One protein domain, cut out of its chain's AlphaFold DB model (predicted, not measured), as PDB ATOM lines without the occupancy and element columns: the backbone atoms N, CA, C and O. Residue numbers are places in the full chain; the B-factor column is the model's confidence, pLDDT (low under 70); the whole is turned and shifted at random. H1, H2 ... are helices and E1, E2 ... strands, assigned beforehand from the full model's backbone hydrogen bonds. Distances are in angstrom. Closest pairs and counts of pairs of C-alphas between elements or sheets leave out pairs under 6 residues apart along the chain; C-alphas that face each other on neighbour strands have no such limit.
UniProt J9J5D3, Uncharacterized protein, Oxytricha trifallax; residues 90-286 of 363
ATOM      1  N   MET A  90     170.876 142.164 182.715       77.31
ATOM      2  CA  MET A  90     169.757 141.516 183.426       77.31
ATOM      3  C   MET A  90     169.824 139.986 183.473       77.31
ATOM      4  O   MET A  90     170.118 139.299 182.490       77.31
ATOM      5  N   GLU A  91     169.450 139.459 184.636       81.81
ATOM      6  CA  GLU A  91     169.347 138.042 184.968       81.81
ATOM      7  C   GLU A  91     167.950 137.754 185.542       81.81
ATOM      8  O   GLU A  91     167.467 138.483 186.407       81.81
ATOM      9  N   ILE A  92     167.285 136.694 185.075       83.62
ATOM     10  CA  ILE A  92     166.065 136.190 185.721       83.62
ATOM     11  C   ILE A  92     166.500 135.262 186.857       83.62
ATOM     12  O   ILE A  92     167.265 134.328 186.625       83.62
ATOM     13  N   CYS A  93     166.002 135.505 188.065       87.44
ATOM     14  CA  CYS A  93     166.310 134.720 189.262       87.44
ATOM     15  C   CYS A  93     165.015 134.272 189.976       87.44
ATOM     16  O   CYS A  93     163.929 134.729 189.597       87.44
ATOM     17  N   PRO A  94     165.071 133.376 190.981       87.62
ATOM     18  CA  PRO A  94     163.885 132.952 191.734       87.62
ATOM     19  C   PRO A  94     163.117 134.106 192.392       87.62
ATOM     20  O   PRO A  94     161.907 134.019 192.557       87.62
ATOM     21  N   GLU A  95     163.795 135.198 192.737       89.00
ATOM     22  CA  GLU A  95     163.223 136.359 193.423       89.00
ATOM     23  C   GLU A  95     162.569 137.378 192.472       89.00
ATOM     24  O   GLU A  95     161.783 138.205 192.922       89.00
ATOM     25  N   GLY A  96     162.881 137.352 191.167       89.88
ATOM     26  CA  GLY A  96     162.384 138.363 190.227       89.88
ATOM     27  C   GLY A  96     163.248 138.536 188.976       89.88
ATOM     28  O   GLY A  96     163.649 137.549 188.351       89.88
ATOM     29  N   ILE A  97     163.501 139.794 188.605       89.00
ATOM     30  CA  ILE A  97     164.527 140.217 187.639       89.00
ATOM     31  C   ILE A  97     165.627 140.947 188.406       89.00
ATOM     32  O   ILE A  97     165.375 141.925 189.107       89.00
ATOM     33  N   LYS A  98     166.863 140.493 188.250       86.94
ATOM     34  CA  LYS A  98     168.050 141.041 188.895       86.94
ATOM     35  C   LYS A  98     168.828 141.885 187.894       86.94
ATOM     36  O   LYS A  98     169.239 141.387 186.845       86.94
ATOM     37  N   VAL A  99     169.039 143.155 188.223       82.75
ATOM     38  CA  VAL A  99     169.818 144.091 187.404       82.75
ATOM     39  C   VAL A  99     171.258 144.120 187.912       82.75
ATOM     40  O   VAL A  99     171.517 144.307 189.104       82.75
ATOM     41  N   LEU A 100     172.193 143.896 186.994       76.94
ATOM     42  CA  LEU A 100     173.612 143.664 187.244       76.94
ATOM     43  C   LEU A 100     174.466 144.770 186.617       76.94
ATOM     44  O   LEU A 100     174.125 145.333 185.576       76.94
ATOM     45  N   ALA A 101     175.620 145.055 187.221       71.75
ATOM     46  CA  ALA A 101     176.644 145.878 186.586       71.75
ATOM     47  C   ALA A 101     177.326 145.105 185.441       71.75
ATOM     48  O   ALA A 101     177.706 143.942 185.632       71.75
ATOM     49  N   ILE A 102     177.529 145.779 184.298       67.94
ATOM     50  CA  ILE A 102     178.048 145.191 183.044       67.94
ATOM     51  C   ILE A 102     179.414 144.516 183.236       67.94
ATOM     52  O   ILE A 102     179.721 143.514 182.598       67.94
ATOM     53  N   ASN A 103     180.284 145.054 184.095       67.12
ATOM     54  CA  ASN A 103     181.596 144.456 184.335       67.12
ATOM     55  C   ASN A 103     181.554 143.549 185.579       67.12
ATOM     56  O   ASN A 103     181.415 144.063 186.689       67.12
ATOM     57  N   PRO A 104     181.778 142.224 185.464       66.06
ATOM     58  CA  PRO A 104     181.836 141.332 186.623       66.06
ATOM     59  C   PRO A 104     182.834 141.779 187.699       66.06
ATOM     60  O   PRO A 104     182.581 141.596 188.887       66.06
ATOM     61  N   ASN A 105     183.929 142.440 187.302       64.94
ATOM     62  CA  ASN A 105     184.931 142.954 188.235       64.94
ATOM     63  C   ASN A 105     184.443 144.177 189.030       64.94
ATOM     64  O   ASN A 105     184.914 144.380 190.147       64.94
ATOM     65  N   SER A 106     183.497 144.967 188.499       63.72
ATOM     66  CA  SER A 106     182.895 146.093 189.230       63.72
ATOM     67  C   SER A 106     181.763 145.666 190.160       63.72
ATOM     68  O   SER A 106     181.434 146.414 191.067       63.72
ATOM     69  N   ARG A 107     181.215 144.446 190.026       67.00
ATOM     70  CA  ARG A 107     180.161 143.927 190.924       67.00
ATOM     71  C   ARG A 107     180.594 143.852 192.402       67.00
ATOM     72  O   ARG A 107     179.745 143.750 193.282       67.00
ATOM     73  N   LYS A 108     181.898 143.914 192.709       64.25
ATOM     74  CA  LYS A 108     182.412 143.942 194.091       64.25
ATOM     75  C   LYS A 108     181.971 145.217 194.820       64.25
ATOM     76  O   LYS A 108     182.473 146.298 194.539       64.25
ATOM     77  N   GLY A 109     181.078 145.060 195.797       65.31
ATOM     78  CA  GLY A 109     180.565 146.156 196.629       65.31
ATOM     79  C   GLY A 109     179.357 146.894 196.044       65.31
ATOM     80  O   GLY A 109     178.828 147.787 196.699       65.31
ATOM     81  N   ILE A 110     178.883 146.511 194.854       69.75
ATOM     82  CA  ILE A 110     177.676 147.081 194.248       69.75
ATOM     83  C   ILE A 110     176.490 146.194 194.618       69.75
ATOM     84  O   ILE A 110     176.478 144.997 194.331       69.75
ATOM     85  N   GLN A 111     175.496 146.775 195.289       75.44
ATOM     86  CA  GLN A 111     174.277 146.065 195.664       75.44
ATOM     87  C   GLN A 111     173.463 145.727 194.410       75.44
ATOM     88  O   GLN A 111     173.194 146.613 193.604       75.44
ATOM     89  N   ASN A 112     173.046 144.468 194.261       79.94
ATOM     90  CA  ASN A 112     172.146 144.077 193.176       79.94
ATOM     91  C   ASN A 112     170.779 144.745 193.364       79.94
ATOM     92  O   ASN A 112     170.226 144.722 194.465       79.94
ATOM     93  N   ILE A 113     170.206 145.267 192.283       84.69
ATOM     94  CA  ILE A 113     168.798 145.667 192.252       84.69
ATOM     95  C   ILE A 113     167.984 144.423 191.899       84.69
ATOM     96  O   ILE A 113     168.273 143.766 190.898       84.69
ATOM     97  N   ILE A 114     166.971 144.105 192.701       89.44
ATOM     98  CA  ILE A 114     166.014 143.029 192.426       89.44
ATOM     99  C   ILE A 114     164.642 143.668 192.221       89.44
ATOM    100  O   ILE A 114     164.196 144.473 193.035       89.44
ATOM    101  N   ILE A 115     164.009 143.317 191.108       91.50
ATOM    102  CA  ILE A 115     162.655 143.700 190.728       91.50
ATOM    103  C   ILE A 115     161.796 142.451 190.918       91.50
ATOM    104  O   ILE A 115     161.752 141.576 190.052       91.50
ATOM    105  N   ASP A 116     161.170 142.346 192.082       93.25
ATOM    106  CA  ASP A 116     160.244 141.270 192.455       93.25
ATOM    107  C   ASP A 116     158.821 141.508 191.906       93.25
ATOM    108  O   ASP A 116     158.037 140.572 191.717       93.25
ATOM    109  N   ASN A 117     158.508 142.767 191.594       93.31
ATOM    110  CA  ASN A 117     157.199 143.260 191.196       93.31
ATOM    111  C   ASN A 117     157.295 144.305 190.073       93.31
ATOM    112  O   ASN A 117     158.215 145.122 190.042       93.31
ATOM    113  N   LEU A 118     156.303 144.322 189.178       93.94
ATOM    114  CA  LEU A 118     156.065 145.417 188.238       93.94
ATOM    115  C   LEU A 118     154.884 146.265 188.714       93.94
ATOM    116  O   LEU A 118     153.791 145.757 188.962       93.94
ATOM    117  N   HIS A 119     155.101 147.576 188.799       93.38
ATOM    118  CA  HIS A 119     154.139 148.545 189.316       93.38
ATOM    119  C   HIS A 119     153.757 149.553 188.233       93.38
ATOM    120  O   HIS A 119     154.582 150.377 187.844       93.38
ATOM    121  N   LEU A 120     152.509 149.569 187.772       93.31
ATOM    122  CA  LEU A 120     152.038 150.626 186.877       93.31
ATOM    123  C   LEU A 120     152.015 151.968 187.636       93.31
ATOM    124  O   LEU A 120     151.325 152.102 188.641       93.31
ATOM    125  N   SER A 121     152.767 152.975 187.187       89.81
ATOM    126  CA  SER A 121     152.842 154.282 187.868       89.81
ATOM    127  C   SER A 121     151.480 154.990 187.932       89.81
ATOM    128  O   SER A 121     150.677 154.889 187.008       89.81
ATOM    129  N   CYS A 122     151.230 155.779 188.984       80.00
ATOM    130  CA  CYS A 122     150.038 156.638 189.088       80.00
ATOM    131  C   CYS A 122     149.961 157.714 187.990       80.00
ATOM    132  O   CYS A 122     148.881 158.218 187.699       80.00
ATOM    133  N   HIS A 123     151.090 158.038 187.353       85.25
ATOM    134  CA  HIS A 123     151.148 158.960 186.218       85.25
ATOM    135  C   HIS A 123     150.836 158.278 184.871       85.25
ATOM    136  O   HIS A 123     150.840 158.947 183.835       85.25
ATOM    137  N   SER A 124     150.621 156.959 184.845       90.12
ATOM    138  CA  SER A 124     150.419 156.211 183.604       90.12
ATOM    139  C   SER A 124     149.057 156.471 182.953       90.12
ATOM    140  O   SER A 124     148.054 156.739 183.611       90.12
ATOM    141  N   ALA A 125     149.011 156.342 181.628       88.56
ATOM    142  CA  ALA A 125     147.789 156.353 180.844       88.56
ATOM    143  C   ALA A 125     146.816 155.268 181.313       88.56
ATOM    144  O   ALA A 125     147.215 154.153 181.653       88.56
ATOM    145  N   HIS A 126     145.522 155.592 181.250       87.06
ATOM    146  CA  HIS A 126     144.465 154.652 181.586       87.06
ATOM    147  C   HIS A 126     144.583 153.367 180.759       87.06
ATOM    148  O   HIS A 126     144.686 153.402 179.532       87.06
ATOM    149  N   VAL A 127     144.512 152.239 181.455       84.25
ATOM    150  CA  VAL A 127     144.746 150.878 180.961       84.25
ATOM    151  C   VAL A 127     143.956 150.532 179.690       84.25
ATOM    152  O   VAL A 127     144.496 149.920 178.771       84.25
ATOM    153  N   SER A 128     142.706 150.996 179.565       83.94
ATOM    154  CA  SER A 128     141.881 150.781 178.357       83.94
ATOM    155  C   SER A 128     142.492 151.343 177.061       83.94
ATOM    156  O   SER A 128     142.119 150.925 175.962       83.94
ATOM    157  N   LYS A 129     143.457 152.266 177.164       81.38
ATOM    158  CA  LYS A 129     144.197 152.817 176.022       81.38
ATOM    159  C   LYS A 129     145.281 151.865 175.496       81.38
ATOM    160  O   LYS A 129     145.689 152.024 174.350       81.38
ATOM    161  N   PHE A 130     145.731 150.866 176.267       81.19
ATOM    162  CA  PHE A 130     146.833 149.972 175.865       81.19
ATOM    163  C   PHE A 130     146.505 149.172 174.598       81.19
ATOM    164  O   PHE A 130     147.372 148.955 173.749       81.19
ATOM    165  N   LEU A 131     145.247 148.745 174.453       76.38
ATOM    166  CA  LEU A 131     144.781 147.957 173.308       76.38
ATOM    167  C   LEU A 131     144.498 148.831 172.076       76.38
ATOM    168  O   LEU A 131     144.737 148.404 170.949       76.38
ATOM    169  N   THR A 132     144.019 150.057 172.297       82.56
ATOM    170  CA  THR A 132     143.398 150.912 171.272       82.56
ATOM    171  C   THR A 132     144.279 152.052 170.765       82.56
ATOM    172  O   THR A 132     143.937 152.650 169.749       82.56
ATOM    173  N   LYS A 133     145.396 152.370 171.439       84.69
ATOM    174  CA  LYS A 133     146.271 153.505 171.099       84.69
ATOM    175  C   LYS A 133     147.750 153.116 171.030       84.69
ATOM    176  O   LYS A 133     148.182 152.122 171.617       84.69
ATOM    177  N   ASP A 134     148.516 153.920 170.293       84.06
ATOM    178  CA  ASP A 134     149.978 153.885 170.300       84.06
ATOM    179  C   ASP A 134     150.421 154.315 171.699       84.06
ATOM    180  O   ASP A 134     149.957 155.343 172.203       84.06
ATOM    181  N   ILE A 135     151.307 153.546 172.330       86.19
ATOM    182  CA  ILE A 135     151.841 153.856 173.658       86.19
ATOM    183  C   ILE A 135     153.366 153.852 173.647       86.19
ATOM    184  O   ILE A 135     153.995 153.001 173.018       86.19
ATOM    185  N   GLY A 136     153.949 154.792 174.382       86.50
ATOM    186  CA  GLY A 136     155.312 154.708 174.888       86.50
ATOM    187  C   GLY A 136     155.283 154.337 176.364       86.50
ATOM    188  O   GLY A 136     154.322 154.655 177.064       86.50
ATOM    189  N   GLY A 137     156.334 153.705 176.862       88.12
ATOM    190  CA  GLY A 137     156.508 153.485 178.289       88.12
ATOM    191  C   GLY A 137     157.966 153.470 178.716       88.12
ATOM    192  O   GLY A 137     158.874 153.400 177.895       88.12
ATOM    193  N   LEU A 138     158.177 153.588 180.020       87.62
ATOM    194  CA  LEU A 138     159.464 153.668 180.693       87.62
ATOM    195  C   LEU A 138     159.410 152.740 181.907       87.62
ATOM    196  O   LEU A 138     158.632 152.973 182.831       87.62
ATOM    197  N   ILE A 139     160.240 151.702 181.898       87.88
ATOM    198  CA  ILE A 139     160.506 150.857 183.059       87.88
ATOM    199  C   ILE A 139     161.629 151.516 183.860       87.88
ATOM    200  O   ILE A 139     162.646 151.920 183.299       87.88
ATOM    201  N   ILE A 140     161.451 151.641 185.169       88.31
ATOM    202  CA  ILE A 140     162.408 152.262 186.077       88.31
ATOM    203  C   ILE A 140     163.056 151.166 186.919       88.31
ATOM    204  O   ILE A 140     162.382 150.322 187.506       88.31
ATOM    205  N   TYR A 141     164.383 151.187 186.985       85.00
ATOM    206  CA  TYR A 141     165.205 150.219 187.714       85.00
ATOM    207  C   TYR A 141     165.942 150.856 188.899       85.00
ATOM    208  O   TYR A 141     166.553 150.163 189.698       85.00
ATOM    209  N   SER A 142     165.893 152.179 189.027       83.12
ATOM    210  CA  SER A 142     166.458 152.926 190.154       83.12
ATOM    211  C   SER A 142     165.386 153.279 191.188       83.12
ATOM    212  O   SER A 142     164.190 153.190 190.918       83.12
ATOM    213  N   SER A 143     165.811 153.694 192.381       85.38
ATOM    214  CA  SER A 143     164.965 154.373 193.365       85.38
ATOM    215  C   SER A 143     165.389 155.832 193.511       85.38
ATOM    216  O   SER A 143     166.556 156.175 193.304       85.38
ATOM    217  N   GLY A 144     164.442 156.690 193.881       87.38
ATOM    218  CA  GLY A 144     164.711 158.096 194.156       87.38
ATOM    219  C   GLY A 144     163.491 158.978 193.952       87.38
ATOM    220  O   GLY A 144     162.360 158.502 193.875       87.38
ATOM    221  N   GLU A 145     163.749 160.276 193.854       90.88
ATOM    222  CA  GLU A 145     162.754 161.292 193.547       90.88
ATOM    223  C   GLU A 145     163.364 162.322 192.595       90.88
ATOM    224  O   GLU A 145     164.507 162.744 192.777       90.88
ATOM    225  N   ILE A 146     162.616 162.700 191.558       88.75
ATOM    226  CA  ILE A 146     162.997 163.737 190.594       88.75
ATOM    227  C   ILE A 146     161.787 164.651 190.416       88.75
ATOM    228  O   ILE A 146     160.722 164.180 190.027       88.75
ATOM    229  N   ASN A 147     161.946 165.948 190.697       90.06
ATOM    230  CA  ASN A 147     160.894 166.965 190.563       90.06
ATOM    231  C   ASN A 147     159.551 166.565 191.223       90.06
ATOM    232  O   ASN A 147     158.488 166.730 190.631       90.06
ATOM    233  N   GLY A 148     159.607 166.003 192.438       88.69
ATOM    234  CA  GLY A 148     158.436 165.538 193.194       88.69
ATOM    235  C   GLY A 148     157.862 164.187 192.748       88.69
ATOM    236  O   GLY A 148     156.919 163.689 193.356       88.69
ATOM    237  N   VAL A 149     158.417 163.560 191.707       90.06
ATOM    238  CA  VAL A 149     158.031 162.214 191.268       90.06
ATOM    239  C   VAL A 149     158.924 161.189 191.956       90.06
ATOM    240  O   VAL A 149     160.061 160.967 191.533       90.06
ATOM    241  N   SER A 150     158.414 160.549 193.008       91.19
ATOM    242  CA  SER A 150     159.084 159.419 193.657       91.19
ATOM    243  C   SER A 150     158.933 158.145 192.814       91.19
ATOM    244  O   SER A 150     157.841 157.815 192.345       91.19
ATOM    245  N   PHE A 151     160.018 157.394 192.636       89.94
ATOM    246  CA  PHE A 151     160.047 156.152 191.858       89.94
ATOM    247  C   PHE A 151     160.854 155.054 192.556       89.94
ATOM    248  O   PHE A 151     161.696 155.309 193.422       89.94
ATOM    249  N   LYS A 152     160.578 153.805 192.171       89.75
ATOM    250  CA  LYS A 152     161.237 152.598 192.682       89.75
ATOM    251  C   LYS A 152     161.550 151.630 191.531       89.75
ATOM    252  O   LYS A 152     160.914 151.736 190.477       89.75
ATOM    253  N   PRO A 153     162.471 150.666 191.727       88.50
ATOM    254  CA  PRO A 153     162.674 149.575 190.782       88.50
ATOM    255  C   PRO A 153     161.353 148.853 190.485       88.50
ATOM    256  O   PRO A 153     160.529 148.673 191.378       88.50
ATOM    257  N   GLY A 154     161.140 148.479 189.224       89.62
ATOM    258  CA  GLY A 154     159.906 147.840 188.760       89.62
ATOM    259  C   GLY A 154     158.768 148.797 188.404       89.62
ATOM    260  O   GLY A 154     157.739 148.345 187.906       89.62
ATOM    261  N   TYR A 155     158.912 150.111 188.612       93.75
ATOM    262  CA  TYR A 155     157.880 151.063 188.194       93.75
ATOM    263  C   TYR A 155     157.818 151.155 186.665       93.75
ATOM    264  O   TYR A 155     158.817 151.430 186.009       93.75
ATOM    265  N   VAL A 156     156.626 150.972 186.103       92.94
ATOM    266  CA  VAL A 156     156.318 151.073 184.676       92.94
ATOM    267  C   VAL A 156     155.440 152.303 184.462       92.94
ATOM    268  O   VAL A 156     154.261 152.333 184.820       92.94
ATOM    269  N   TYR A 157     156.021 153.349 183.889       93.31
ATOM    270  CA  TYR A 157     155.293 154.512 183.390       93.31
ATOM    271  C   TYR A 157     154.860 154.266 181.946       93.31
ATOM    272  O   TYR A 157     155.642 153.744 181.158       93.31
ATOM    273  N   ILE A 158     153.632 154.630 181.580       91.44
ATOM    274  CA  ILE A 158     153.089 154.426 180.227       91.44
ATOM    275  C   ILE A 158     152.324 155.672 179.808       91.44
ATOM    276  O   ILE A 158     151.551 156.195 180.599       91.44
ATOM    277  N   GLN A 159     152.469 156.131 178.570       91.69
ATOM    278  CA  GLN A 159     151.636 157.189 178.005       91.69
ATOM    279  C   GLN A 159     151.248 156.919 176.560       91.69
ATOM    280  O   GLN A 159     151.979 156.280 175.808       91.69
ATOM    281  N   THR A 160     150.088 157.434 176.155       89.06
ATOM    282  CA  THR A 160     149.685 157.407 174.745       89.06
ATOM    283  C   THR A 160     150.511 158.372 173.915       89.06
ATOM    284  O   THR A 160     150.741 159.497 174.355       89.06
ATOM    285  N   LYS A 161     150.863 157.977 172.689       84.50
ATOM    286  CA  LYS A 161     151.597 158.823 171.740       84.50
ATOM    287  C   LYS A 161     150.934 160.191 171.542       84.50
ATOM    288  O   LYS A 161     151.619 161.194 171.637       84.50
ATOM    289  N   GLU A 162     149.610 160.232 171.391       84.75
ATOM    290  CA  GLU A 162     148.829 161.480 171.307       84.75
ATOM    291  C   GLU A 162     149.141 162.456 172.453       84.75
ATOM    292  O   GLU A 162     149.392 163.631 172.219       84.75
ATOM    293  N   TYR A 163     149.171 161.955 173.692       87.31
ATOM    294  CA  TYR A 163     149.479 162.759 174.877       87.31
ATOM    295  C   TYR A 163     150.947 163.195 174.894       87.31
ATOM    296  O   TYR A 163     151.240 164.320 175.276       87.31
ATOM    297  N   LEU A 164     151.870 162.324 174.474       83.94
ATOM    298  CA  LEU A 164     153.292 162.662 174.367       83.94
ATOM    299  C   LEU A 164     153.555 163.731 173.300       83.94
ATOM    300  O   LEU A 164     154.404 164.590 173.511       83.94
ATOM    301  N   ASP A 165     152.826 163.701 172.186       80.62
ATOM    302  CA  ASP A 165     152.938 164.701 171.125       80.62
ATOM    303  C   ASP A 165     152.292 166.039 171.545       80.62
ATOM    304  O   ASP A 165     152.897 167.087 171.338       80.62
ATOM    305  N   GLN A 166     151.121 166.012 172.202       79.75
ATOM    306  CA  GLN A 166     150.410 167.203 172.707       79.75
ATOM    307  C   GLN A 166     151.120 167.889 173.882       79.75
ATOM    308  O   GLN A 166     151.285 169.105 173.905       79.75
ATOM    309  N   ALA A 167     151.562 167.125 174.885       72.12
ATOM    310  CA  ALA A 167     152.173 167.683 176.094       72.12
ATOM    311  C   ALA A 167     153.544 168.341 175.837       72.12
ATOM    312  O   ALA A 167     154.114 168.930 176.755       72.12
ATOM    313  N   LEU A 168     154.085 168.186 174.623       71.81
ATOM    314  CA  LEU A 168     155.440 168.561 174.219       71.81
ATOM    315  C   LEU A 168     155.459 169.256 172.847       71.81
ATOM    316  O   LEU A 168     156.478 169.217 172.152       71.81
ATOM    317  N   GLU A 169     154.343 169.877 172.450       69.81
ATOM    318  CA  GLU A 169     154.211 170.602 171.183       69.81
ATOM    319  C   GLU A 169     155.397 171.555 170.940       69.81
ATOM    320  O   GLU A 169     155.792 172.345 171.797       69.81
ATOM    321  N   GLY A 170     156.009 171.444 169.756       59.09
ATOM    322  CA  GLY A 170     157.188 172.222 169.363       59.09
ATOM    323  C   GLY A 170     158.541 171.726 169.905       59.09
ATOM    324  O   GLY A 170     159.577 172.175 169.416       59.09
ATOM    325  N   ILE A 171     158.581 170.777 170.850       61.09
ATOM    326  CA  ILE A 171     159.834 170.276 171.442       61.09
ATOM    327  C   ILE A 171     160.376 169.076 170.646       61.09
ATOM    328  O   ILE A 171     160.163 167.910 170.987       61.09
ATOM    329  N   LEU A 172     161.141 169.362 169.589       54.09
ATOM    330  CA  LEU A 172     161.876 168.345 168.831       54.09
ATOM    331  C   LEU A 172     162.969 167.694 169.700       54.09
ATOM    332  O   LEU A 172     163.997 168.305 169.983       54.09
ATOM    333  N   CYS A 173     162.753 166.439 170.102       54.91
ATOM    334  CA  CYS A 173     163.703 165.651 170.891       54.91
ATOM    335  C   CYS A 173     164.413 164.600 170.022       54.91
ATOM    336  O   CYS A 173     163.757 163.797 169.347       54.91
ATOM    337  N   GLU A 174     165.748 164.538 170.088       39.47
ATOM    338  CA  GLU A 174     166.497 163.398 169.547       39.47
ATOM    339  C   GLU A 174     166.049 162.105 170.247       39.47
ATOM    340  O   GLU A 174     165.882 162.054 171.467       39.47
ATOM    341  N   GLY A 175     165.799 161.054 169.465       53.28
ATOM    342  CA  GLY A 175     165.264 159.792 169.978       53.28
ATOM    343  C   GLY A 175     163.778 159.804 170.367       53.28
ATOM    344  O   GLY A 175     163.339 158.922 171.103       53.28
ATOM    345  N   GLN A 176     163.008 160.773 169.859       65.75
ATOM    346  CA  GLN A 176     161.536 160.819 169.827       65.75
ATOM    347  C   GLN A 176     160.851 160.349 171.127       65.75
ATOM    348  O   GLN A 176     160.773 161.128 172.075       65.75
ATOM    349  N   ILE A 177     160.373 159.101 171.209       66.12
ATOM    350  CA  ILE A 177     159.490 158.660 172.304       66.12
ATOM    351  C   ILE A 177     160.163 158.674 173.690       66.12
ATOM    352  O   ILE A 177     159.494 158.866 174.699       66.12
ATOM    353  N   HIS A 178     161.490 158.546 173.760       69.12
ATOM    354  CA  HIS A 178     162.238 158.442 175.021       69.12
ATOM    355  C   HIS A 178     162.430 159.804 175.687       69.12
ATOM    356  O   HIS A 178     162.079 159.984 176.855       69.12
ATOM    357  N   GLY A 179     162.911 160.790 174.922       71.44
ATOM    358  CA  GLY A 179     162.954 162.184 175.365       71.44
ATOM    359  C   GLY A 179     161.564 162.689 175.746       71.44
ATOM    360  O   GLY A 179     161.409 163.317 176.793       71.44
ATOM    361  N   GLN A 180     160.544 162.305 174.967       79.88
ATOM    362  CA  GLN A 180     159.155 162.610 175.287       79.88
ATOM    363  C   GLN A 180     158.702 161.993 176.622       79.88
ATOM    364  O   GLN A 180     158.138 162.699 177.450       79.88
ATOM    365  N   LEU A 181     158.974 160.711 176.891       86.12
ATOM    366  CA  LEU A 181     158.585 160.060 178.151       86.12
ATOM    367  C   LEU A 181     159.273 160.675 179.379       86.12
ATOM    368  O   LEU A 181     158.604 160.938 180.377       86.12
ATOM    369  N   SER A 182     160.583 160.944 179.313       84.12
ATOM    370  CA  SER A 182     161.307 161.599 180.415       84.12
ATOM    371  C   SER A 182     160.833 163.030 180.650       84.12
ATOM    372  O   SER A 182     160.654 163.426 181.802       84.12
ATOM    373  N   MET A 183     160.560 163.789 179.585       85.69
ATOM    374  CA  MET A 183     160.019 165.140 179.715       85.69
ATOM    375  C   MET A 183     158.572 165.122 180.225       85.69
ATOM    376  O   MET A 183     158.214 165.929 181.077       85.69
ATOM    377  N   ALA A 184     157.741 164.176 179.784       87.62
ATOM    378  CA  ALA A 184     156.364 164.041 180.247       87.62
ATOM    379  C   ALA A 184     156.287 163.682 181.740       87.62
ATOM    380  O   ALA A 184     155.505 164.311 182.463       87.62
ATOM    381  N   LEU A 185     157.108 162.725 182.195       90.44
ATOM    382  CA  LEU A 185     157.148 162.248 183.580       90.44
ATOM    383  C   LEU A 185     157.883 163.212 184.517       90.44
ATOM    384  O   LEU A 185     157.306 163.669 185.495       90.44
ATOM    385  N   PHE A 186     159.144 163.530 184.220       89.56
ATOM    386  CA  PHE A 186     160.041 164.250 185.132       89.56
ATOM    387  C   PHE A 186     160.164 165.749 184.844       89.56
ATOM    388  O   PHE A 186     160.811 166.456 185.612       89.56
ATOM    389  N   LYS A 187     159.585 166.254 183.745       87.62
ATOM    390  CA  LYS A 187     159.778 167.639 183.259       87.62
ATOM    391  C   LYS A 187     161.254 167.976 182.985       87.62
ATOM    392  O   LYS A 187     161.701 169.096 183.218       87.62
ATOM    393  N   MET A 188     162.021 166.987 182.516       84.75
ATOM    394  CA  MET A 188     163.457 167.099 182.236       84.75
ATOM    395  C   MET A 188     163.837 166.388 180.936       84.75
ATOM    396  O   MET A 188     163.300 165.327 180.614       84.75
ATOM    397  N   GLN A 189     164.816 166.936 180.213       77.69
ATOM    398  CA  GLN A 189     165.461 166.237 179.101       77.69
ATOM    399  C   GLN A 189     166.297 165.051 179.621       77.69
ATOM    400  O   GLN A 189     166.873 165.151 180.709       77.69
ATOM    401  N   PRO A 190     166.479 163.964 178.844       73.75
ATOM    402  CA  PRO A 190     167.315 162.828 179.249       73.75
ATOM    403  C   PRO A 190     168.754 163.207 179.630       73.75
ATOM    404  O   PRO A 190     169.350 162.584 180.503       73.75
ATOM    405  N   SER A 191     169.307 164.257 179.015       73.81
ATOM    406  CA  SER A 191     170.638 164.800 179.325       73.81
ATOM    407  C   SER A 191     170.744 165.458 180.707       73.81
ATOM    408  O   SER A 191     171.855 165.609 181.216       73.81
ATOM    409  N   GLN A 192     169.612 165.844 181.299       77.75
ATOM    410  CA  GLN A 192     169.508 166.474 182.615       77.75
ATOM    411  C   GLN A 192     169.194 165.461 183.724       77.75
ATOM    412  O   GLN A 192     169.335 165.804 184.898       77.75
ATOM    413  N   LEU A 193     168.762 164.236 183.384       77.19
ATOM    414  CA  LEU A 193     168.430 163.216 184.379       77.19
ATOM    415  C   LEU A 193     169.637 162.939 185.296       77.19
ATOM    416  O   LEU A 193     170.777 162.886 184.817       77.19
ATOM    417  N   PRO A 194     169.413 162.738 186.610       75.06
ATOM    418  CA  PRO A 194     170.476 162.393 187.540       75.06
ATOM    419  C   PRO A 194     171.265 161.174 187.070       75.06
ATOM    420  O   PRO A 194     170.693 160.198 186.590       75.06
ATOM    421  N   LYS A 195     172.586 161.196 187.269       69.69
ATOM    422  CA  LYS A 195     173.474 160.091 186.872       69.69
ATOM    423  C   LYS A 195     172.995 158.738 187.412       69.69
ATOM    424  O   LYS A 195     173.015 157.753 186.694       69.69
ATOM    425  N   ASN A 196     172.504 158.682 188.648       68.25
ATOM    426  CA  ASN A 196     171.995 157.458 189.269       68.25
ATOM    427  C   ASN A 196     170.656 156.939 188.701       68.25
ATOM    428  O   ASN A 196     170.302 155.799 189.007       68.25
ATOM    429  N   PHE A 197     169.921 157.713 187.891       78.19
ATOM    430  CA  PHE A 197     168.658 157.265 187.301       78.19
ATOM    431  C   PHE A 197     168.897 156.140 186.288       78.19
ATOM    432  O   PHE A 197     169.513 156.367 185.252       78.19
ATOM    433  N   LEU A 198     168.376 154.948 186.583       79.00
ATOM    434  CA  LEU A 198     168.400 153.749 185.740       79.00
ATOM    435  C   LEU A 198     166.977 153.368 185.313       79.00
ATOM    436  O   LEU A 198     166.081 153.291 186.160       79.00
ATOM    437  N   GLY A 199     166.790 153.132 184.012       79.94
ATOM    438  CA  GLY A 199     165.525 152.780 183.371       79.94
ATOM    439  C   GLY A 199     165.662 152.558 181.856       79.94
ATOM    440  O   GLY A 199     166.683 152.890 181.254       79.94
ATOM    441  N   GLU A 200     164.624 152.000 181.243       79.25
ATOM    442  CA  GLU A 200     164.564 151.556 179.843       79.25
ATOM    443  C   GLU A 200     163.212 151.926 179.232       79.25
ATOM    444  O   GLU A 200     162.178 151.783 179.882       79.25
ATOM    445  N   GLY A 201     163.205 152.430 177.996       79.56
ATOM    446  CA  GLY A 201     161.967 152.799 177.321       79.56
ATOM    447  C   GLY A 201     161.500 151.737 176.334       79.56
ATOM    448  O   GLY A 201     162.309 151.045 175.725       79.56
ATOM    449  N   PHE A 202     160.193 151.664 176.118       79.56
ATOM    450  CA  PHE A 202     159.556 150.806 175.127       79.56
ATOM    451  C   PHE A 202     158.445 151.554 174.385       79.56
ATOM    452  O   PHE A 202     157.945 152.581 174.847       79.56
ATOM    453  N   GLY A 203     158.018 151.015 173.247       78.81
ATOM    454  CA  GLY A 203     156.845 151.495 172.524       78.81
ATOM    455  C   GLY A 203     156.075 150.363 171.850       78.81
ATOM    456  O   GLY A 203     156.677 149.383 171.409       78.81
ATOM    457  N   LYS A 204     154.750 150.527 171.758       76.94
ATOM    458  CA  LYS A 204     153.787 149.631 171.097       76.94
ATOM    459  C   LYS A 204     152.899 150.449 170.153       76.94
ATOM    460  O   LYS A 204     152.445 151.531 170.521       76.94
ATOM    461  N   ARG A 205     152.581 149.889 168.979       75.00
ATOM    462  CA  ARG A 205     151.622 150.463 168.017       75.00
ATOM    463  C   ARG A 205     150.185 149.931 168.173       75.00
ATOM    464  O   ARG A 205     149.955 148.881 168.784       75.00
ATOM    465  N   VAL A 206     149.215 150.655 167.615       70.31
ATOM    466  CA  VAL A 206     147.826 150.218 167.374       70.31
ATOM    467  C   VAL A 206     147.784 149.122 166.310       70.31
ATOM    468  O   VAL A 206     148.580 149.149 165.375       70.31
ATOM    469  N   GLN A 207     146.839 148.178 166.448       62.81
ATOM    470  CA  GLN A 207     146.419 147.183 165.433       62.81
ATOM    471  C   GLN A 207     147.514 146.276 164.836       62.81
ATOM    472  O   GLN A 207     147.222 145.382 164.049       62.81
ATOM    473  N   SER A 208     148.760 146.442 165.261       60.09
ATOM    474  CA  SER A 208     149.843 145.487 165.068       60.09
ATOM    475  C   SER A 208     149.736 144.391 166.133       60.09
ATOM    476  O   SER A 208     149.200 144.635 167.220       60.09
ATOM    477  N   GLN A 209     150.339 143.219 165.894       58.06
ATOM    478  CA  GLN A 209     150.767 142.388 167.027       58.06
ATOM    479  C   GLN A 209     151.663 143.226 167.954       58.06
ATOM    480  O   GLN A 209     152.226 144.235 167.516       58.06
ATOM    481  N   MET A 210     151.779 142.850 169.230       53.16
ATOM    482  CA  MET A 210     152.569 143.619 170.196       53.16
ATOM    483  C   MET A 210     154.059 143.581 169.830       53.16
ATOM    484  O   MET A 210     154.811 142.717 170.261       53.16
ATOM    485  N   ALA A 211     154.458 144.529 168.985       51.06
ATOM    486  CA  ALA A 211     155.785 144.667 168.423       51.06
ATOM    487  C   ALA A 211     156.505 145.783 169.170       51.06
ATOM    488  O   ALA A 211     156.167 146.963 169.036       51.06
ATOM    489  N   PHE A 212     157.478 145.386 169.980       56.84
ATOM    490  CA  PHE A 212     158.192 146.290 170.859       56.84
ATOM    491  C   PHE A 212     159.355 146.919 170.111       56.84
ATOM    492  O   PHE A 212     160.173 146.237 169.493       56.84
ATOM    493  N   LYS A 213     159.461 148.237 170.229       58.44
ATOM    494  CA  LYS A 213     160.729 148.933 170.029       58.44
ATOM    495  C   LYS A 213     161.223 149.338 171.406       58.44
ATOM    496  O   LYS A 213     160.890 150.421 171.880       58.44
ATOM    497  N   SER A 214     161.920 148.418 172.076       54.34
ATOM    498  CA  SER A 214     162.733 148.809 173.227       54.34
ATOM    499  C   SER A 214     163.865 149.693 172.727       54.34
ATOM    500  O   SER A 214     164.489 149.409 171.701       54.34
ATOM    501  N   TRP A 215     164.116 150.760 173.468       54.12
ATOM    502  CA  TRP A 215     165.312 151.568 173.347       54.12
ATOM    503  C   TRP A 215     165.696 151.985 174.764       54.12
ATOM    504  O   TRP A 215     164.995 152.730 175.459       54.12
ATOM    505  N   GLN A 216     166.815 151.436 175.224       56.22
ATOM    506  CA  GLN A 216     167.341 151.728 176.545       56.22
ATOM    507  C   GLN A 216     167.787 153.187 176.604       56.22
ATOM    508  O   GLN A 216     168.429 153.707 175.688       56.22
ATOM    509  N   PHE A 217     167.455 153.863 177.703       53.06
ATOM    510  CA  PHE A 217     168.034 155.172 177.963       53.06
ATOM    511  C   PHE A 217     169.533 154.993 178.214       53.06
ATOM    512  O   PHE A 217     169.943 154.039 178.875       53.06
ATOM    513  N   GLN A 218     170.351 155.939 177.739       50.81
ATOM    514  CA  GLN A 218     171.784 155.973 178.053       50.81
ATOM    515  C   GLN A 218     171.996 156.407 179.510       50.81
ATOM    516  O   GLN A 218     172.430 157.524 179.799       50.81
ATOM    517  N   VAL A 219     171.623 155.537 180.442       50.28
ATOM    518  CA  VAL A 219     171.671 155.788 181.877       50.28
ATOM    519  C   VAL A 219     173.107 156.019 182.306       50.28
ATOM    520  O   VAL A 219     173.950 155.141 182.150       50.28
ATOM    521  N   LYS A 220     173.385 157.173 182.918       50.91
ATOM    522  CA  LYS A 220     174.740 157.541 183.352       50.91
ATOM    523  C   LYS A 220     175.105 157.069 184.760       50.91
ATOM    524  O   LYS A 220     175.780 157.796 185.490       50.91
ATOM    525  N   ASN A 221     174.653 155.875 185.155       57.97
ATOM    526  CA  ASN A 221     174.866 155.377 186.512       57.97
ATOM    527  C   ASN A 221     176.287 154.805 186.647       57.97
ATOM    528  O   ASN A 221     176.560 153.757 186.058       57.97
ATOM    529  N   PRO A 222     177.185 155.437 187.429       59.03
ATOM    530  CA  PRO A 222     178.595 155.045 187.499       59.03
ATOM    531  C   PRO A 222     178.816 153.652 188.107       59.03
ATOM    532  O   PRO A 222     179.894 153.089 187.954       59.03
ATOM    533  N   ASN A 223     177.807 153.085 188.775       63.19
ATOM    534  CA  ASN A 223     177.867 151.733 189.325       63.19
ATOM    535  C   ASN A 223     177.540 150.652 188.273       63.19
ATOM    536  O   ASN A 223     177.906 149.493 188.451       63.19
ATOM    537  N   TYR A 224     176.856 151.008 187.180       62.19
ATOM    538  CA  TYR A 224     176.375 150.045 186.181       62.19
ATOM    539  C   TYR A 224     176.971 150.285 184.777       62.19
ATOM    540  O   TYR A 224     177.136 149.328 184.020       62.19
ATOM    541  N   GLN A 225     177.417 151.512 184.477       57.16
ATOM    542  CA  GLN A 225     178.239 151.848 183.308       57.16
ATOM    543  C   GLN A 225     179.721 151.509 183.502       57.16
ATOM    544  O   GLN A 225     180.276 151.783 184.561       57.16
ATOM    545  N   LEU A 226     180.393 151.039 182.442       50.50
ATOM    546  CA  LEU A 226     181.859 151.018 182.336       50.50
ATOM    547  C   LEU A 226     182.327 151.074 180.867       50.50
ATOM    548  O   LEU A 226     181.627 150.607 179.969       50.50
ATOM    549  N   ASP A 227     183.520 151.628 180.638       45.03
ATOM    550  CA  ASP A 227     184.059 152.046 179.330       45.03
ATOM    551  C   ASP A 227     184.451 150.897 178.367       45.03
ATOM    552  O   ASP A 227     185.618 150.750 177.997       45.03
ATOM    553  N   ARG A 228     183.500 150.055 177.931       42.38
ATOM    554  CA  ARG A 228     183.753 148.996 176.927       42.38
ATOM    555  C   ARG A 228     183.137 149.274 175.546       42.38
ATOM    556  O   ARG A 228     181.990 149.716 175.462       42.38
ATOM    557  N   PRO A 229     183.826 148.904 174.446       42.19
ATOM    558  CA  PRO A 229     183.270 148.928 173.095       42.19
ATOM    559  C   PRO A 229     182.324 147.735 172.816       42.19
ATOM    560  O   PRO A 229     182.691 146.740 172.204       42.19
ATOM    561  N   TYR A 230     181.080 147.859 173.269       44.41
ATOM    562  CA  TYR A 230     179.920 147.958 172.371       44.41
ATOM    563  C   TYR A 230     179.587 146.883 171.294       44.41
ATOM    564  O   TYR A 230     179.202 147.275 170.194       44.41
ATOM    565  N   GLN A 231     179.674 145.561 171.544       38.03
ATOM    566  CA  GLN A 231     179.344 144.574 170.476       38.03
ATOM    567  C   GLN A 231     178.491 143.312 170.771       38.03
ATOM    568  O   GLN A 231     178.107 142.688 169.790       38.03
ATOM    569  N   LEU A 232     178.174 142.884 172.010       36.34
ATOM    570  CA  LEU A 232     177.693 141.485 172.220       36.34
ATOM    571  C   LEU A 232     176.552 141.210 173.234       36.34
ATOM    572  O   LEU A 232     176.274 140.047 173.508       36.34
ATOM    573  N   ILE A 233     175.898 142.220 173.817       43.72
ATOM    574  CA  ILE A 233     174.955 142.041 174.954       43.72
ATOM    575  C   ILE A 233     173.471 142.465 174.707       43.72
ATOM    576  O   ILE A 233     172.599 141.833 175.310       43.72
ATOM    577  N   PRO A 234     173.118 143.436 173.825       44.16
ATOM    578  CA  PRO A 234     171.763 144.023 173.785       44.16
ATOM    579  C   PRO A 234     170.597 143.051 173.519       44.16
ATOM    580  O   PRO A 234     169.505 143.212 174.068       44.16
ATOM    581  N   GLU A 235     170.809 142.038 172.673       42.06
ATOM    582  CA  GLU A 235     169.754 141.109 172.229       42.06
ATOM    583  C   GLU A 235     169.166 140.313 173.412       42.06
ATOM    584  O   GLU A 235     167.948 140.175 173.537       42.06
ATOM    585  N   GLN A 236     170.015 139.908 174.362       43.28
ATOM    586  CA  GLN A 236     169.633 139.049 175.488       43.28
ATOM    587  C   GLN A 236     168.876 139.772 176.610       43.28
ATOM    588  O   GLN A 236     168.195 139.118 177.405       43.28
ATOM    589  N   MET A 237     169.008 141.099 176.730       48.00
ATOM    590  CA  MET A 237     168.188 141.874 177.672       48.00
ATOM    591  C   MET A 237     166.749 141.955 177.177       48.00
ATOM    592  O   MET A 237     165.826 141.637 177.931       48.00
ATOM    593  N   ASN A 238     166.582 142.307 175.898       56.44
ATOM    594  CA  ASN A 238     165.278 142.393 175.257       56.44
ATOM    595  C   ASN A 238     164.515 141.076 175.381       56.44
ATOM    596  O   ASN A 238     163.396 141.087 175.876       56.44
ATOM    597  N   GLU A 239     165.116 139.938 175.031       62.66
ATOM    598  CA  GLU A 239     164.443 138.629 175.087       62.66
ATOM    599  C   GLU A 239     163.904 138.246 176.477       62.66
ATOM    600  O   GLU A 239     162.887 137.558 176.566       62.66
ATOM    601  N   LYS A 240     164.542 138.694 177.568       71.25
ATOM    602  CA  LYS A 240     164.179 138.298 178.941       71.25
ATOM    603  C   LYS A 240     163.087 139.170 179.561       71.25
ATOM    604  O   LYS A 240     162.179 138.639 180.196       71.25
ATOM    605  N   ILE A 241     163.171 140.495 179.412       78.25
ATOM    606  CA  ILE A 241     162.218 141.423 180.050       78.25
ATOM    607  C   ILE A 241     160.915 141.568 179.253       78.25
ATOM    608  O   ILE A 241     159.841 141.754 179.825       78.25
ATOM    609  N   HIS A 242     160.998 141.450 177.930       78.75
ATOM    610  CA  HIS A 242     159.906 141.715 176.997       78.75
ATOM    611  C   HIS A 242     158.694 140.776 177.179       78.75
ATOM    612  O   HIS A 242     157.588 141.309 177.286       78.75
ATOM    613  N   PRO A 243     158.834 139.439 177.332       82.62
ATOM    614  CA  PRO A 243     157.697 138.563 177.633       82.62
ATOM    615  C   PRO A 243     157.021 138.896 178.970       82.62
ATOM    616  O   PRO A 243     155.793 138.855 179.075       82.62
ATOM    617  N   ILE A 244     157.810 139.280 179.981       88.19
ATOM    618  CA  ILE A 244     157.306 139.651 181.310       88.19
ATOM    619  C   ILE A 244     156.498 140.952 181.217       88.19
ATOM    620  O   ILE A 244     155.375 141.027 181.715       88.19
ATOM    621  N   LEU A 245     157.019 141.961 180.514       87.00
ATOM    622  CA  LEU A 245     156.301 143.213 180.289       87.00
ATOM    623  C   LEU A 245     155.033 143.010 179.441       87.00
ATOM    624  O   LEU A 245     153.999 143.575 179.789       87.00
ATOM    625  N   ILE A 246     155.070 142.185 178.382       84.94
ATOM    626  CA  ILE A 246     153.873 141.800 177.607       84.94
ATOM    627  C   ILE A 246     152.778 141.302 178.548       84.94
ATOM    628  O   ILE A 246     151.669 141.832 178.554       84.94
ATOM    629  N   LYS A 247     153.100 140.301 179.368       87.25
ATOM    630  CA  LYS A 247     152.125 139.632 180.230       87.25
ATOM    631  C   LYS A 247     151.626 140.531 181.366       87.25
ATOM    632  O   LYS A 247     150.457 140.431 181.733       87.25
ATOM    633  N   ALA A 248     152.445 141.464 181.854       90.06
ATOM    634  CA  ALA A 248     151.993 142.526 182.757       90.06
ATOM    635  C   ALA A 248     150.988 143.477 182.080       90.06
ATOM    636  O   ALA A 248     149.935 143.762 182.648       90.06
ATOM    637  N   LEU A 249     151.267 143.922 180.846       87.19
ATOM    638  CA  LEU A 249     150.377 144.796 180.069       87.19
ATOM    639  C   LEU A 249     149.048 144.110 179.729       87.19
ATOM    640  O   LEU A 249     147.996 144.733 179.866       87.19
ATOM    641  N   GLU A 250     149.083 142.834 179.330       85.56
ATOM    642  CA  GLU A 250     147.890 142.000 179.130       85.56
ATOM    643  C   GLU A 250     147.086 141.845 180.422       85.56
ATOM    644  O   GLU A 250     145.861 141.974 180.396       85.56
ATOM    645  N   GLY A 251     147.762 141.577 181.544       87.06
ATOM    646  CA  GLY A 251     147.143 141.455 182.860       87.06
ATOM    647  C   GLY A 251     146.417 142.738 183.250       87.06
ATOM    648  O   GLY A 251     145.218 142.703 183.527       87.06
ATOM    649  N   TRP A 252     147.111 143.882 183.210       89.81
ATOM    650  CA  TRP A 252     146.502 145.185 183.479       89.81
ATOM    651  C   TRP A 252     145.308 145.433 182.558       89.81
ATOM    652  O   TRP A 252     144.230 145.724 183.064       89.81
ATOM    653  N   ALA A 253     145.449 145.225 181.239       84.75
ATOM    654  CA  ALA A 253     144.371 145.396 180.253       84.75
ATOM    655  C   ALA A 253     143.087 144.603 180.568       84.75
ATOM    656  O   ALA A 253     142.009 144.993 180.123       84.75
ATOM    657  N   GLN A 254     143.197 143.527 181.348       85.31
ATOM    658  CA  GLN A 254     142.107 142.645 181.771       85.31
ATOM    659  C   GLN A 254     141.702 142.838 183.250       85.31
ATOM    660  O   GLN A 254     140.969 142.020 183.803       85.31
ATOM    661  N   GLY A 255     142.146 143.921 183.897       85.44
ATOM    662  CA  GLY A 255     141.739 144.296 185.257       85.44
ATOM    663  C   GLY A 255     142.649 143.794 186.382       85.44
ATOM    664  O   GLY A 255     142.245 143.836 187.543       85.44
ATOM    665  N   ALA A 256     143.867 143.333 186.080       87.62
ATOM    666  CA  ALA A 256     144.845 143.018 187.120       87.62
ATOM    667  C   ALA A 256     145.193 144.256 187.981       87.62
ATOM    668  O   ALA A 256     145.202 145.381 187.470       87.62
ATOM    669  N   PRO A 257     145.534 144.065 189.270       88.00
ATOM    670  CA  PRO A 257     145.997 145.130 190.148       88.00
ATOM    671  C   PRO A 257     147.212 145.874 189.582       88.00
ATOM    672  O   PRO A 257     148.045 145.328 188.860       88.00
ATOM    673  N   GLN A 258     147.344 147.134 189.998       88.12
ATOM    674  CA  GLN A 258     148.435 148.040 189.628       88.12
ATOM    675  C   GLN A 258     149.835 147.463 189.918       88.12
ATOM    676  O   GLN A 258     150.798 147.829 189.250       88.12
ATOM    677  N   ASN A 259     149.934 146.566 190.900       91.38
ATOM    678  CA  ASN A 259     151.135 145.824 191.260       91.38
ATOM    679  C   ASN A 259     150.987 144.346 190.857       91.38
ATOM    680  O   ASN A 259     150.028 143.704 191.286       91.38
ATOM    681  N   ILE A 260     151.930 143.805 190.079       91.44
ATOM    682  CA  ILE A 260     151.959 142.393 189.672       91.44
ATOM    683  C   ILE A 260     153.334 141.786 189.971       91.44
ATOM    684  O   ILE A 260     154.356 142.304 189.521       91.44
ATOM    685  N   SER A 261     153.361 140.640 190.657       91.88
ATOM    686  CA  SER A 261     154.605 139.904 190.905       91.88
ATOM    687  C   SER A 261     155.232 139.385 189.609       91.88
ATOM    688  O   SER A 261     154.586 138.716 188.798       91.88
ATOM    689  N   VAL A 262     156.535 139.623 189.463       91.75
ATOM    690  CA  VAL A 262     157.359 139.104 188.364       91.75
ATOM    691  C   VAL A 262     157.385 137.575 188.368       91.75
ATOM    692  O   VAL A 262     157.417 136.965 187.302       91.75
ATOM    693  N   ASN A 263     157.339 136.938 189.540       89.50
ATOM    694  CA  ASN A 263     157.321 135.477 189.653       89.50
ATOM    695  C   ASN A 263     156.052 134.872 189.056       89.50
ATOM    696  O   ASN A 263     156.146 133.978 188.219       89.50
ATOM    697  N   LEU A 264     154.897 135.448 189.384       88.81
ATOM    698  CA  LEU A 264     153.615 135.022 188.836       88.81
ATOM    699  C   LEU A 264     153.569 135.179 187.309       88.81
ATOM    700  O   LEU A 264     153.141 134.282 186.590       88.81
ATOM    701  N   ILE A 265     154.098 136.294 186.793       90.88
ATOM    702  CA  ILE A 265     154.203 136.509 185.346       90.88
ATOM    703  C   ILE A 265     155.113 135.460 184.683       90.88
ATOM    704  O   ILE A 265     154.775 134.952 183.614       90.88
ATOM    705  N   LYS A 266     156.251 135.107 185.297       88.12
ATOM    706  CA  LYS A 266     157.138 134.050 184.781       88.12
ATOM    707  C   LYS A 266     156.424 132.698 184.738       88.12
ATOM    708  O   LYS A 266     156.478 132.028 183.712       88.12
ATOM    709  N   GLU A 267     155.722 132.316 185.801       85.75
ATOM    710  CA  GLU A 267     154.937 131.074 185.842       85.75
ATOM    711  C   GLU A 267     153.857 131.038 184.754       85.75
ATOM    712  O   GLU A 267     153.718 130.026 184.071       85.75
ATOM    713  N   ALA A 268     153.143 132.145 184.539       84.50
ATOM    714  CA  ALA A 268     152.175 132.285 183.453       84.50
ATOM    715  C   ALA A 268     152.794 132.073 182.057       84.50
ATOM    716  O   ALA A 268     152.184 131.425 181.208       84.50
ATOM    717  N   ILE A 269     154.017 132.574 181.828       86.12
ATOM    718  CA  ILE A 269     154.769 132.383 180.574       86.12
ATOM    719  C   ILE A 269     155.182 130.916 180.389       86.12
ATOM    720  O   ILE A 269     155.034 130.383 179.292       86.12
ATOM    721  N   TYR A 270     155.695 130.259 181.434       83.12
ATOM    722  CA  TYR A 270     156.164 128.870 181.339       83.12
ATOM    723  C   TYR A 270     155.030 127.840 181.251       83.12
ATOM    724  O   TYR A 270     155.196 126.816 180.596       83.12
ATOM    725  N   ASN A 271     153.892 128.107 181.895       82.06
ATOM    726  CA  ASN A 271     152.774 127.166 182.015       82.06
ATOM    727  C   ASN A 271     151.606 127.467 181.051       82.06
ATOM    728  O   ASN A 271     150.520 126.929 181.255       82.06
ATOM    729  N   ASP A 272     151.791 128.373 180.081       70.31
ATOM    730  CA  ASP A 272     150.759 128.912 179.167       70.31
ATOM    731  C   ASP A 272     149.415 129.222 179.862       70.31
ATOM    732  O   ASP A 272     148.320 128.880 179.416       70.31
ATOM    733  N   THR A 273     149.509 129.851 181.033       68.00
ATOM    734  CA  THR A 273     148.351 130.235 181.848       68.00
ATOM    735  C   THR A 273     148.160 131.740 181.769       68.00
ATOM    736  O   THR A 273     149.121 132.506 181.720       68.00
ATOM    737  N   SER A 274     146.911 132.216 181.748       74.00
ATOM    738  CA  SER A 274     146.689 133.662 181.763       74.00
ATOM    739  C   SER A 274     147.056 134.226 183.142       74.00
ATOM    740  O   SER A 274     146.582 133.751 184.179       74.00
ATOM    741  N   VAL A 275     147.882 135.279 183.147       75.25
ATOM    742  CA  VAL A 275     148.225 136.056 184.355       75.25
ATOM    743  C   VAL A 275     146.960 136.508 185.092       75.25
ATOM    744  O   VAL A 275     146.921 136.539 186.317       75.25
ATOM    745  N   VAL A 276     145.897 136.811 184.347       70.00
ATOM    746  CA  VAL A 276     144.599 137.246 184.872       70.00
ATOM    747  C   VAL A 276     143.975 136.193 185.776       70.00
ATOM    748  O   VAL A 276     143.634 136.505 186.915       70.00
ATOM    749  N   ASN A 277     143.878 134.947 185.304       73.19
ATOM    750  CA  ASN A 277     143.281 133.859 186.075       73.19
ATOM    751  C   ASN A 277     144.084 133.617 187.359       73.19
ATOM    752  O   ASN A 277     143.509 133.476 188.435       73.19
ATOM    753  N   GLN A 278     145.416 133.646 187.266       73.19
ATOM    754  CA  GLN A 278     146.288 133.488 188.425       73.19
ATOM    755  C   GLN A 278     146.144 134.633 189.443       73.19
ATOM    756  O   GLN A 278     146.003 134.365 190.636       73.19
ATOM    757  N   ILE A 279     146.126 135.904 189.017       71.25
ATOM    758  CA  ILE A 279     145.991 137.029 189.959       71.25
ATOM    759  C   ILE A 279     144.591 137.081 190.586       71.25
ATOM    760  O   ILE A 279     144.479 137.323 191.789       71.25
ATOM    761  N   MET A 280     143.524 136.841 189.811       68.50
ATOM    762  CA  MET A 280     142.168 136.793 190.371       68.50
ATOM    763  C   MET A 280     142.057 135.702 191.445       68.50
ATOM    764  O   MET A 280     141.565 135.979 192.541       68.50
ATOM    765  N   ASN A 281     142.594 134.507 191.181       69.56
ATOM    766  CA  ASN A 281     142.584 133.398 192.136       69.56
ATOM    767  C   ASN A 281     143.442 133.695 193.381       69.56
ATOM    768  O   ASN A 281     142.997 133.456 194.503       69.56
ATOM    769  N   ASN A 282     144.630 134.285 193.215       63.66
ATOM    770  CA  ASN A 282     145.509 134.630 194.339       63.66
ATOM    771  C   ASN A 282     144.896 135.698 195.261       63.66
ATOM    772  O   ASN A 282     145.035 135.605 196.479       63.66
ATOM    773  N   ASN A 283     144.162 136.671 194.712       59.78
ATOM    774  CA  ASN A 283     143.439 137.662 195.518       59.78
ATOM    775  C   ASN A 283     142.227 137.056 196.251       59.78
ATOM    776  O   ASN A 283     141.926 137.467 197.372       59.78
ATOM    777  N   GLN A 284     141.556 136.054 195.672       57.44
ATOM    778  CA  GLN A 284     140.504 135.304 196.372       57.44
ATOM    779  C   GLN A 284     141.083 134.485 197.540       57.44
ATOM    780  O   GLN A 284     140.556 134.558 198.651       57.44
ATOM    781  N   ALA A 285     142.212 133.798 197.334       51.34
ATOM    782  CA  ALA A 285     142.907 133.054 198.388       51.34
ATOM    783  C   ALA A 285     143.454 133.967 199.508       51.34
ATOM    784  O   ALA A 285     143.367 133.630 200.690       51.34
ATOM    785  N   ALA A 286     143.978 135.149 199.165       48.88
ATOM    786  CA  ALA A 286     144.439 136.132 200.149       48.88
ATOM    787  C   ALA A 286     143.297 136.647 201.048       48.88
ATOM    788  O   ALA A 286     143.484 136.783 202.257       48.88
TER     789      ALA A 286
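AT A GLANCE: This is residues 90 to 286 of the 363 residues of an uncharacterized protein of Oxytricha trifallax (UniProt J9J5D3). A strongly twisted five-stranded sheet forms the core, with H2 and H3 on one face and the long H4 crossing the other: three layers. Beyond it a small meander, E1 E2 E3, packs on the first part of H4, while H5 and H6 pack on its later part; E6 and E7 make a separate hairpin. The 197 printed residues hold six named helices and ten strands, along the chain E1 E2 E3 E4 H1 E5 E6 E7 E8 H2 H3 E9 H4 E10 H5 H6; the main sheet, E9 E5 E8 E4 E10, is mixed, and so is the class. It is compact, radius of gyration of the C-alphas 16.8 A, spans 47 by 45 by 33 A.

HOW THE PARTS SIT: E1, residues 90 to 93, E2, 96 to 100, and E3, 113 to 115, are successive antiparallel hairpins, with N 91 and O 98 at 2.9 A and N 99 and O 113 at 2.8 A. E3 runs on into E4, 117 to 120, at 70 degrees. H1, 129 to 132, is on the main sheet. E5, 135 to 140, is antiparallel to E8, 155 to 160, N 138 and O 157 at 2.8 A; E8 is parallel to E4, N 156 and O 119 at 2.8 A. E6, 144 to 146, and E7, 149 to 151, form a hairpin, N 149 and O 146 at 2.9 A. H2, 161 to 166, touches H3, 177 to 186, C-alphas of Leu 164 and Gln 180 at 5.9 A. E9, 199 to 204, is antiparallel to E5, N 137 and O 202 at 2.8 A; E8, H2 H3, E9 is a split strand-helix-strand unit, E5 between its strands, with a right-handed crossover. H4, 234 to 253, kinks by 31 degrees near 241 and lies over E4, 5.5 A high, on the opposite face from H3. E10, 259 to 261, is antiparallel to E4, N 118 and O 260 at 2.8 A. H5, 262 to 270, touches residues 243 to 248 of H4, about perpendicular at 83 degrees, C-alphas of Ile 244 and Ile 265 at 6.0 A. H6, 275 to 286, touches H5, C-alphas of Ala 268 and Val 275 at 5.5 A. Every O i to N i+4 pair is within hydrogen-bond range in H2, H3, H5 and H6, and 12 of 16 in H4; H1 is too short for one.

IN THESE COORDINATES: E1 begins at C-alpha 90, (169.757, 141.516, 183.426); H6 ends at C-alpha 286, (144.439, 136.132, 200.149). H4 measures 28.2 A, E9 17.3 A.

THE WHOLE: The printed part has no cut. Long links join E2 to E3, H3 to E9 and E9 to H4. Mean pLDDT of the printed part is 75.6; residues 207 to 239 are among those under 70.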